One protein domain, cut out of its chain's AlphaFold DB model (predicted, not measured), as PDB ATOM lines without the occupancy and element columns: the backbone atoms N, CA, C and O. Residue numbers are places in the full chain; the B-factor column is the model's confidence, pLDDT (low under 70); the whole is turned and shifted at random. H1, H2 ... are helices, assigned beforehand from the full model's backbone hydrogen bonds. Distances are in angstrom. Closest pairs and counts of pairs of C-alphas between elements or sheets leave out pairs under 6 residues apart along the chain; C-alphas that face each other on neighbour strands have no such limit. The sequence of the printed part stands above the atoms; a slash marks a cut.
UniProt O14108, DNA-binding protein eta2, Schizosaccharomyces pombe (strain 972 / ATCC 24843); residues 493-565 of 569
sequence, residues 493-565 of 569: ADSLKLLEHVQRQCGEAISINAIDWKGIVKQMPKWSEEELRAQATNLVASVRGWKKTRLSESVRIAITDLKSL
ATOM      1  N   ALA A 493     -50.862  37.730  11.469       95.71
ATOM      2  CA  ALA A 493     -52.139  38.428  11.294       95.71
ATOM      3  C   ALA A 493     -52.088  39.917  11.693       95.71
ATOM      4  O   ALA A 493     -52.623  40.767  10.981       95.71
ATOM      5  N   ASP A 494     -51.405  40.250  12.797       97.37
ATOM      6  CA  ASP A 494     -51.211  41.644  13.226       97.37
ATOM      7  C   ASP A 494     -50.366  42.414  12.190       97.37
ATOM      8  O   ASP A 494     -50.676  43.555  11.850       97.37
ATOM      9  N   SER A 495     -49.319  41.775  11.656       98.10
ATOM     10  CA  SER A 495     -48.421  42.355  10.646       98.10
ATOM     11  C   SER A 495     -49.120  42.563   9.298       98.10
ATOM     12  O   SER A 495     -48.953  43.612   8.679       98.10
ATOM     13  N   LEU A 496     -49.945  41.604   8.870       97.94
ATOM     14  CA  LEU A 496     -50.769  41.710   7.665       97.94
ATOM     15  C   LEU A 496     -51.766  42.858   7.770       97.94
ATOM     16  O   LEU A 496     -51.799  43.721   6.896       97.94
ATOM     17  N   LYS A 497     -52.519  42.912   8.874       97.91
ATOM     18  CA  LYS A 497     -53.491  43.981   9.116       97.91
ATOM     19  C   LYS A 497     -52.816  45.355   9.098       97.91
ATOM     20  O   LYS A 497     -53.311  46.269   8.442       97.91
ATOM     21  N   LEU A 498     -51.659  45.489   9.754       98.43
ATOM     22  CA  LEU A 498     -50.852  46.710   9.734       98.43
ATOM     23  C   LEU A 498     -50.471  47.122   8.305       98.43
ATOM     24  O   LEU A 498     -50.714  48.266   7.919       98.43
ATOM     25  N   LEU A 499     -49.909  46.208   7.510       98.29
ATOM     26  CA  LEU A 499     -49.508  46.518   6.137       98.29
ATOM     27  C   LEU A 499     -50.702  46.851   5.235       98.29
ATOM     28  O   LEU A 499     -50.574  47.731   4.393       98.29
ATOM     29  N   GLU A 500     -51.872  46.237   5.429       97.97
ATOM     30  CA  GLU A 500     -53.092  46.574   4.678       97.97
ATOM     31  C   GLU A 500     -53.623  47.980   5.012       97.97
ATOM     32  O   GLU A 500     -54.150  48.670   4.136       97.97
ATOM     33  N   HIS A 501     -53.483  48.433   6.263       97.48
ATOM     34  CA  HIS A 501     -53.786  49.818   6.646       97.48
ATOM     35  C   HIS A 501     -52.785  50.802   6.036       97.48
ATOM     36  O   HIS A 501     -53.189  51.828   5.487       97.48
ATOM     37  N   VAL A 502     -51.494  50.461   6.078       97.39
ATOM     38  CA  VAL A 502     -50.423  51.237   5.439       97.39
ATOM     39  C   VAL A 502     -50.660  51.333   3.929       97.39
ATOM     40  O   VAL A 502     -50.638  52.430   3.385       97.39
ATOM     41  N   GLN A 503     -50.989  50.226   3.258       96.98
ATOM     42  CA  GLN A 503     -51.244  50.184   1.817       96.98
ATOM     43  C   GLN A 503     -52.396  51.110   1.401       96.98
ATOM     44  O   GLN A 503     -52.275  51.806   0.397       96.98
ATOM     45  N   ARG A 504     -53.482  51.165   2.188       95.92
ATOM     46  CA  ARG A 504     -54.627  52.063   1.940       95.92
ATOM     47  C   ARG A 504     -54.267  53.546   2.035       95.92
ATOM     48  O   ARG A 504     -54.872  54.352   1.340       95.92
ATOM     49  N   GLN A 505     -53.298  53.901   2.876       94.61
ATOM     50  CA  GLN A 505     -52.817  55.280   3.016       94.61
ATOM     51  C   GLN A 505     -51.642  55.607   2.079       94.61
ATOM     52  O   GLN A 505     -51.366  56.774   1.815       94.61
ATOM     53  N   CYS A 506     -50.962  54.593   1.541       90.55
ATOM     54  CA  CYS A 506     -49.765  54.728   0.711       90.55
ATOM     55  C   CYS A 506     -50.005  55.237  -0.721       90.55
ATOM     56  O   CYS A 506     -49.082  55.106  -1.518       90.55
ATOM     57  N   GLY A 507     -51.176  55.807  -1.047       82.64
ATOM     58  CA  GLY A 507     -51.590  56.203  -2.406       82.64
ATOM     59  C   GLY A 507     -50.454  56.776  -3.265       82.64
ATOM     60  O   GLY A 507     -49.830  56.048  -4.032       82.64
ATOM     61  N   GLU A 508     -50.148  58.063  -3.099       73.56
ATOM     62  CA  GLU A 508     -48.977  58.711  -3.724       73.56
ATOM     63  C   GLU A 508     -47.861  59.027  -2.715       73.56
ATOM     64  O   GLU A 508     -46.844  59.633  -3.056       73.56
ATOM     65  N   ALA A 509     -48.029  58.618  -1.453       68.75
ATOM     66  CA  ALA A 509     -47.094  58.938  -0.384       68.75
ATOM     67  C   ALA A 509     -45.700  58.353  -0.673       68.75
ATOM     68  O   ALA A 509     -45.484  57.141  -0.662       68.75
ATOM     69  N   ILE A 510     -44.727  59.243  -0.889       76.74
ATOM     70  CA  ILE A 510     -43.342  58.881  -1.228       76.74
ATOM     71  C   ILE A 510     -42.613  58.266  -0.018       76.74
ATOM     72  O   ILE A 510     -41.660  57.506  -0.181       76.74
ATOM     73  N   SER A 511     -43.055  58.570   1.209       91.06
ATOM     74  CA  SER A 511     -42.340  58.220   2.439       91.06
ATOM     75  C   SER A 511     -43.250  57.646   3.521       91.06
ATOM     76  O   SER A 511     -44.358  58.126   3.746       91.06
ATOM     77  N   ILE A 512     -42.719  56.671   4.267       93.53
ATOM     78  CA  ILE A 512     -43.359  56.034   5.429       93.53
ATOM     79  C   ILE A 512     -43.702  57.050   6.537       93.53
ATOM     80  O   ILE A 512     -44.606  56.838   7.344       93.53
ATOM     81  N   ASN A 513     -43.012  58.196   6.548       93.42
ATOM     82  CA  ASN A 513     -43.239  59.276   7.508       93.42
ATOM     83  C   ASN A 513     -44.501  60.100   7.208       93.42
ATOM     84  O   ASN A 513     -44.984  60.774   8.109       93.42
ATOM     85  N   ALA A 514     -45.028  60.041   5.979       93.69
ATOM     86  CA  ALA A 514     -46.224  60.782   5.566       93.69
ATOM     87  C   ALA A 514     -47.546  60.047   5.875       93.69
ATOM     88  O   ALA A 514     -48.619  60.589   5.636       93.69
ATOM     89  N   ILE A 515     -47.472  58.815   6.385       95.28
ATOM     90  CA  ILE A 515     -48.628  57.992   6.763       95.28
ATOM     91  C   ILE A 515     -49.289  58.580   8.022       95.28
ATOM     92  O   ILE A 515     -48.592  58.956   8.969       95.28
ATOM     93  N   ASP A 516     -50.624  58.625   8.061       96.04
ATOM     94  CA  ASP A 516     -51.390  59.028   9.246       96.04
ATOM     95  C   ASP A 516     -51.419  57.888  10.277       96.04
ATOM     96  O   ASP A 516     -52.368  57.102  10.388       96.04
ATOM     97  N   TRP A 517     -50.338  57.810  11.055       97.35
ATOM     98  CA  TRP A 517     -50.168  56.810  12.104       97.35
ATOM     99  C   TRP A 517     -51.218  56.926  13.211       97.35
ATOM    100  O   TRP A 517     -51.613  55.903  13.768       97.35
ATOM    101  N   LYS A 518     -51.747  58.127  13.483       97.02
ATOM    102  CA  LYS A 518     -52.824  58.316  14.468       97.02
ATOM    103  C   LYS A 518     -54.106  57.622  14.009       97.02
ATOM    104  O   LYS A 518     -54.775  56.973  14.815       97.02
ATOM    105  N   GLY A 519     -54.420  57.701  12.716       97.05
ATOM    106  CA  GLY A 519     -55.510  56.945  12.100       97.05
ATOM    107  C   GLY A 519     -55.333  55.427  12.231       97.05
ATOM    108  O   GLY A 519     -56.288  54.725  12.569       97.05
ATOM    109  N   ILE A 520     -54.112  54.915  12.039       97.79
ATOM    110  CA  ILE A 520     -53.809  53.478  12.176       97.79
ATOM    111  C   ILE A 520     -53.920  53.020  13.638       97.79
ATOM    112  O   ILE A 520     -54.516  51.976  13.901       97.79
ATOM    113  N   VAL A 521     -53.425  53.807  14.600       98.11
ATOM    114  CA  VAL A 521     -53.529  53.502  16.041       98.11
ATOM    115  C   VAL A 521     -54.992  53.364  16.473       98.11
ATOM    116  O   VAL A 521     -55.319  52.431  17.203       98.11
ATOM    117  N   LYS A 522     -55.903  54.206  15.958       97.88
ATOM    118  CA  LYS A 522     -57.352  54.064  16.210       97.88
ATOM    119  C   LYS A 522     -57.907  52.714  15.733       97.88
ATOM    120  O   LYS A 522     -58.818  52.178  16.352       97.88
ATOM    121  N   GLN A 523     -57.360  52.153  14.652       97.76
ATOM    122  CA  GLN A 523     -57.789  50.868  14.077       97.76
ATOM    123  C   GLN A 523     -57.070  49.660  14.713       97.76
ATOM    124  O   GLN A 523     -57.552  48.525  14.624       97.76
ATOM    125  N   MET A 524     -55.931  49.894  15.377       97.80
ATOM    126  CA  MET A 524     -55.105  48.886  16.047       97.80
ATOM    127  C   MET A 524     -54.697  49.327  17.471       97.80
ATOM    128  O   MET A 524     -53.503  49.418  17.763       97.80
ATOM    129  N   PRO A 525     -55.654  49.513  18.405       97.26
ATOM    130  CA  PRO A 525     -55.404  50.102  19.732       97.26
ATOM    131  C   PRO A 525     -54.521  49.247  20.659       97.26
ATOM    132  O   PRO A 525     -54.128  49.677  21.741       97.26
ATOM    133  N   LYS A 526     -54.200  48.012  20.257       96.26
ATOM    134  CA  LYS A 526     -53.326  47.090  20.999       96.26
ATOM    135  C   LYS A 526     -51.854  47.535  21.008       96.26
ATOM    136  O   LYS A 526     -51.104  47.058  21.868       96.26
ATOM    137  N   TRP A 527     -51.460  48.397  20.071       97.00
ATOM    138  CA  TRP A 527     -50.079  48.795  19.797       97.00
ATOM    139  C   TRP A 527     -49.933  50.317  19.847       97.00
ATOM    140  O   TRP A 527     -50.833  51.045  19.431       97.00
ATOM    141  N   SER A 528     -48.792  50.795  20.337       96.17
ATOM    142  CA  SER A 528     -48.461  52.226  20.303       96.17
ATOM    143  C   SER A 528     -48.073  52.692  18.892       96.17
ATOM    144  O   SER A 528     -47.667  51.891  18.047       96.17
ATOM    145  N   GLU A 529     -48.168  54.003  18.641       97.53
ATOM    146  CA  GLU A 529     -47.781  54.617  17.359       97.53
ATOM    147  C   GLU A 529     -46.342  54.249  16.963       97.53
ATOM    148  O   GLU A 529     -46.071  53.863  15.825       97.53
ATOM    149  N   GLU A 530     -45.426  54.302  17.932       96.59
ATOM    150  CA  GLU A 530     -44.012  53.981  17.743       96.59
ATOM    151  C   GLU A 530     -43.793  52.502  17.408       96.59
ATOM    152  O   GLU A 530     -43.020  52.187  16.501       96.59
ATOM    153  N   GLU A 531     -44.493  51.590  18.090       96.76
ATOM    154  CA  GLU A 531     -44.410  50.149  17.824       96.76
ATOM    155  C   GLU A 531     -44.922  49.803  16.422       96.76
ATOM    156  O   GLU A 531     -44.279  49.027  15.712       96.76
ATOM    157  N   LEU A 532     -46.042  50.400  15.997       98.10
ATOM    158  CA  LEU A 532     -46.602  50.205  14.656       98.10
ATOM    159  C   LEU A 532     -45.669  50.755  13.574       98.10
ATOM    160  O   LEU A 532     -45.395  50.062  12.591       98.10
ATOM    161  N   ARG A 533     -45.126  51.963  13.766       97.53
ATOM    162  CA  ARG A 533     -44.180  52.578  12.823       97.53
ATOM    163  C   ARG A 533     -42.894  51.758  12.711       97.53
ATOM    164  O   ARG A 533     -42.421  51.504  11.600       97.53
ATOM    165  N   ALA A 534     -42.341  51.309  13.837       96.90
ATOM    166  CA  ALA A 534     -41.146  50.471  13.858       96.90
ATOM    167  C   ALA A 534     -41.389  49.123  13.162       96.90
ATOM    168  O   ALA A 534     -40.581  48.709  12.329       96.90
ATOM    169  N   GLN A 535     -42.516  48.462  13.444       97.90
ATOM    170  CA  GLN A 535     -42.857  47.183  12.825       97.90
ATOM    171  C   GLN A 535     -43.076  47.317  11.314       97.90
ATOM    172  O   GLN A 535     -42.522  46.528  10.553       97.90
ATOM    173  N   ALA A 536     -43.815  48.333  10.860       97.90
ATOM    174  CA  ALA A 536     -44.012  48.589   9.434       97.90
ATOM    175  C   ALA A 536     -42.680  48.851   8.715       97.90
ATOM    176  O   ALA A 536     -42.433  48.295   7.646       97.90
ATOM    177  N   THR A 537     -41.787  49.634   9.331       97.37
ATOM    178  CA  THR A 537     -40.444  49.898   8.792       97.37
ATOM    179  C   THR A 537     -39.635  48.609   8.663       97.37
ATOM    180  O   THR A 537     -39.022  48.377   7.625       97.37
ATOM    181  N   ASN A 538     -39.668  47.738   9.677       97.53
ATOM    182  CA  ASN A 538     -38.973  46.450   9.652       97.53
ATOM    183  C   ASN A 538     -39.529  45.506   8.572       97.53
ATOM    184  O   ASN A 538     -38.750  44.871   7.861       97.53
ATOM    185  N   LEU A 539     -40.856  45.434   8.421       97.87
ATOM    186  CA  LEU A 539     -41.517  44.615   7.400       97.87
ATOM    187  C   LEU A 539     -41.173  45.100   5.988       97.87
ATOM    188  O   LEU A 539     -40.774  44.297   5.150       97.87
ATOM    189  N   VAL A 540     -41.225  46.408   5.733       97.40
ATOM    190  CA  VAL A 540     -40.825  46.978   4.436       97.40
ATOM    191  C   VAL A 540     -39.336  46.749   4.174       97.40
ATOM    192  O   VAL A 540     -38.955  46.376   3.067       97.40
ATOM    193  N   ALA A 541     -38.491  46.910   5.195       97.05
ATOM    194  CA  ALA A 541     -37.054  46.692   5.076       97.05
ATOM    195  C   ALA A 541     -36.669  45.225   4.812       97.05
ATOM    196  O   ALA A 541     -35.558  44.968   4.339       97.05
ATOM    197  N   SER A 542     -37.564  44.275   5.105       97.11
ATOM    198  CA  SER A 542     -37.355  42.847   4.839       97.11
ATOM    199  C   SER A 542     -37.478  42.482   3.352       97.11
ATOM    200  O   SER A 542     -36.896  41.487   2.914       97.11
ATOM    201  N   VAL A 543     -38.154  43.318   2.554       97.17
ATOM    202  CA  VAL A 543     -38.331  43.105   1.112       97.17
ATOM    203  C   VAL A 543     -37.018  43.354   0.373       97.17
ATOM    204  O   VAL A 543     -36.375  44.403   0.501       97.17
ATOM    205  N   ARG A 544     -36.593  42.389  -0.448       96.63
ATOM    206  CA  ARG A 544     -35.364  42.518  -1.241       96.63
ATOM    207  C   ARG A 544     -35.481  43.695  -2.207       96.63
ATOM    208  O   ARG A 544     -36.360  43.733  -3.054       96.63
ATOM    209  N   GLY A 545     -34.549  44.640  -2.101       95.16
ATOM    210  CA  GLY A 545     -34.512  45.806  -2.985       95.16
ATOM    211  C   GLY A 545     -35.465  46.941  -2.602       95.16
ATOM    212  O   GLY A 545     -35.589  47.868  -3.397       95.16
ATOM    213  N   TRP A 546     -36.045  46.940  -1.392       95.67
ATOM    214  CA  TRP A 546     -37.007  47.959  -0.937       95.67
ATOM    215  C   TRP A 546     -36.546  49.417  -1.102       95.67
ATOM    216  O   TRP A 546     -37.372  50.313  -1.227       95.67
ATOM    217  N   LYS A 547     -35.227  49.669  -1.111       94.41
ATOM    218  CA  LYS A 547     -34.634  51.003  -1.327       94.41
ATOM    219  C   LYS A 547     -34.735  51.503  -2.773       94.41
ATOM    220  O   LYS A 547     -34.561  52.692  -3.007       94.41
ATOM    221  N   LYS A 548     -34.916  50.598  -3.740       95.03
ATOM    222  CA  LYS A 548     -35.002  50.902  -5.179       95.03
ATOM    223  C   LYS A 548     -36.446  50.915  -5.687       95.03
ATOM    224  O   LYS A 548     -36.701  51.443  -6.763       95.03
ATOM    225  N   THR A 549     -37.372  50.319  -4.945       93.46
ATOM    226  CA  THR A 549     -38.798  50.247  -5.272       93.46
ATOM    227  C   THR A 549     -39.576  51.361  -4.573       93.46
ATOM    228  O   THR A 549     -39.172  51.865  -3.525       93.46
ATOM    229  N   ARG A 550     -40.712  51.767  -5.150       94.72
ATOM    230  CA  ARG A 550     -41.641  52.693  -4.481       94.72
ATOM    231  C   ARG A 550     -42.195  52.033  -3.215       94.72
ATOM    232  O   ARG A 550     -42.393  50.820  -3.197       94.72
ATOM    233  N   LEU A 551     -42.484  52.827  -2.180       95.95
ATOM    234  CA  LEU A 551     -43.005  52.321  -0.904       95.95
ATOM    235  C   LEU A 551     -44.263  51.458  -1.092       95.95
ATOM    236  O   LEU A 551     -44.350  50.387  -0.500       95.95
ATOM    237  N   SER A 552     -45.188  51.890  -1.952       96.19
ATOM    238  CA  SER A 552     -46.411  51.149  -2.282       96.19
ATOM    239  C   SER A 552     -46.128  49.750  -2.838       96.19
ATOM    240  O   SER A 552     -46.793  48.790  -2.449       96.19
ATOM    241  N   GLU A 553     -45.103  49.613  -3.679       95.94
ATOM    242  CA  GLU A 553     -44.701  48.328  -4.249       95.94
ATOM    243  C   GLU A 553     -44.014  47.441  -3.209       95.94
ATOM    244  O   GLU A 553     -44.340  46.264  -3.090       95.94
ATOM    245  N   SER A 554     -43.129  48.011  -2.384       96.86
ATOM    246  CA  SER A 554     -42.496  47.280  -1.279       96.86
ATOM    247  C   SER A 554     -43.531  46.760  -0.275       96.86
ATOM    248  O   SER A 554     -43.448  45.619   0.165       96.86
ATOM    249  N   VAL A 555     -44.543  47.566   0.065       97.69
ATOM    250  CA  VAL A 555     -45.647  47.153   0.945       97.69
ATOM    251  C   VAL A 555     -46.479  46.047   0.294       97.69
ATOM    252  O   VAL A 555     -46.808  45.069   0.961       97.69
ATOM    253  N   ARG A 556     -46.778  46.155  -1.008       97.50
ATOM    254  CA  ARG A 556     -47.522  45.132  -1.757       97.50
ATOM    255  C   ARG A 556     -46.791  43.788  -1.762       97.50
ATOM    256  O   ARG A 556     -47.412  42.776  -1.454       97.50
ATOM    257  N   ILE A 557     -45.484  43.791  -2.034       97.80
ATOM    258  CA  ILE A 557     -44.643  42.585  -1.998       97.80
ATOM    259  C   ILE A 557     -44.633  41.985  -0.587       97.80
ATOM    260  O   ILE A 557     -44.892  40.797  -0.439       97.80
ATOM    261  N   ALA A 558     -44.446  42.802   0.457       98.16
ATOM    262  CA  ALA A 558     -44.475  42.324   1.841       98.16
ATOM    263  C   ALA A 558     -45.822  41.677   2.222       98.16
ATOM    264  O   ALA A 558     -45.847  40.668   2.923       98.16
ATOM    265  N   ILE A 559     -46.950  42.227   1.752       98.36
ATOM    266  CA  ILE A 559     -48.282  41.633   1.956       98.36
ATOM    267  C   ILE A 559     -48.388  40.286   1.239       98.36
ATOM    268  O   ILE A 559     -48.888  39.330   1.828       98.36
ATOM    269  N   THR A 560     -47.925  40.195  -0.010       98.20
ATOM    270  CA  THR A 560     -47.919  38.939  -0.774       98.20
ATOM    271  C   THR A 560     -47.054  37.878  -0.097       98.20
ATOM    272  O   THR A 560     -47.517  36.753   0.082       98.20
ATOM    273  N   ASP A 561     -45.855  38.243   0.357       97.73
ATOM    274  CA  ASP A 561     -44.935  37.343   1.054       97.73
ATOM    275  C   ASP A 561     -45.556  36.826   2.361       97.73
ATOM    276  O   ASP A 561     -45.555  35.621   2.607       97.73
ATOM    277  N   LEU A 562     -46.180  37.698   3.165       97.57
ATOM    278  CA  LEU A 562     -46.869  37.278   4.391       97.57
ATOM    279  C   LEU A 562     -48.107  36.410   4.120       97.57
ATOM    280  O   LEU A 562     -48.370  35.496   4.895       97.57
ATOM    281  N   LYS A 563     -48.859  36.662   3.039       97.70
ATOM    282  CA  LYS A 563     -50.005  35.821   2.632       97.70
ATOM    283  C   LYS A 563     -49.577  34.451   2.103       97.70
ATOM    284  O   LYS A 563     -50.387  33.533   2.116       97.70
ATOM    285  N   SER A 564     -48.336  34.317   1.636       97.26
ATOM    286  CA  SER A 564     -47.788  33.043   1.154       97.26
ATOM    287  C   SER A 564     -47.320  32.108   2.275       97.26
ATOM    288  O   SER A 564     -47.036  30.938   2.015       97.26
ATOM    289  N   LEU A 565     -47.236  32.602   3.516       96.12
ATOM    290  CA  LEU A 565     -46.869  31.784   4.665       96.12
ATOM    291  C   LEU A 565     -47.991  30.784   5.002       96.12
ATOM    292  O   LEU A 565     -49.171  31.129   4.897       96.12
TER     293      LEU A 565
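What this domain is: This is residues 493 to 565 of the 569 residues of the protein "DNA-binding protein eta2" of Schizosaccharomyces pombe (strain 972 / ATCC 24843) (UniProt O14108). H1 and H4 stand side by side, running opposite ways, and H3 crosses both over one side. Short H2 packs by the first turns of H3, next to H1. The printed part has 73 residues, with four named helices, H1 to H4 in order, and no named strand; its class is all helix, with 47 of the 73 residues in the helices, and it is compact, with a radius of gyration of the C-alphas of 11.3 A and spans of 30 by 28 by 18 A.

Where its parts are: Find C-alpha 493 at (-52.139, 38.428, 11.294); H1 runs 18.8 A to residue 505. H2 is residues 517 to 523, 9.9 A; H3, 529 to 542, 20.1 A. H4 runs 18.3 A from residue 551 to C-alpha 563 at (-50.005, 35.821, 2.632).

How they stand to each other: Look first at Leu 496 and Ile 559, closest C-alphas of H1 and H4, 6.2 A apart; these helices touch at a shallow tilt of 27 degrees. H3 touches H1, about perpendicular at 88 degrees; closest C-alphas Leu 499 and Ala 536, 6.7 A. H2 and H4 are apart. In H1, H2, H3 and H4 every O i to N i+4 pair is within hydrogen-bond range.

The domain as a whole: The printed part has no cut; H1 to H2 is a long link. Only residue 509 has pLDDT under 70.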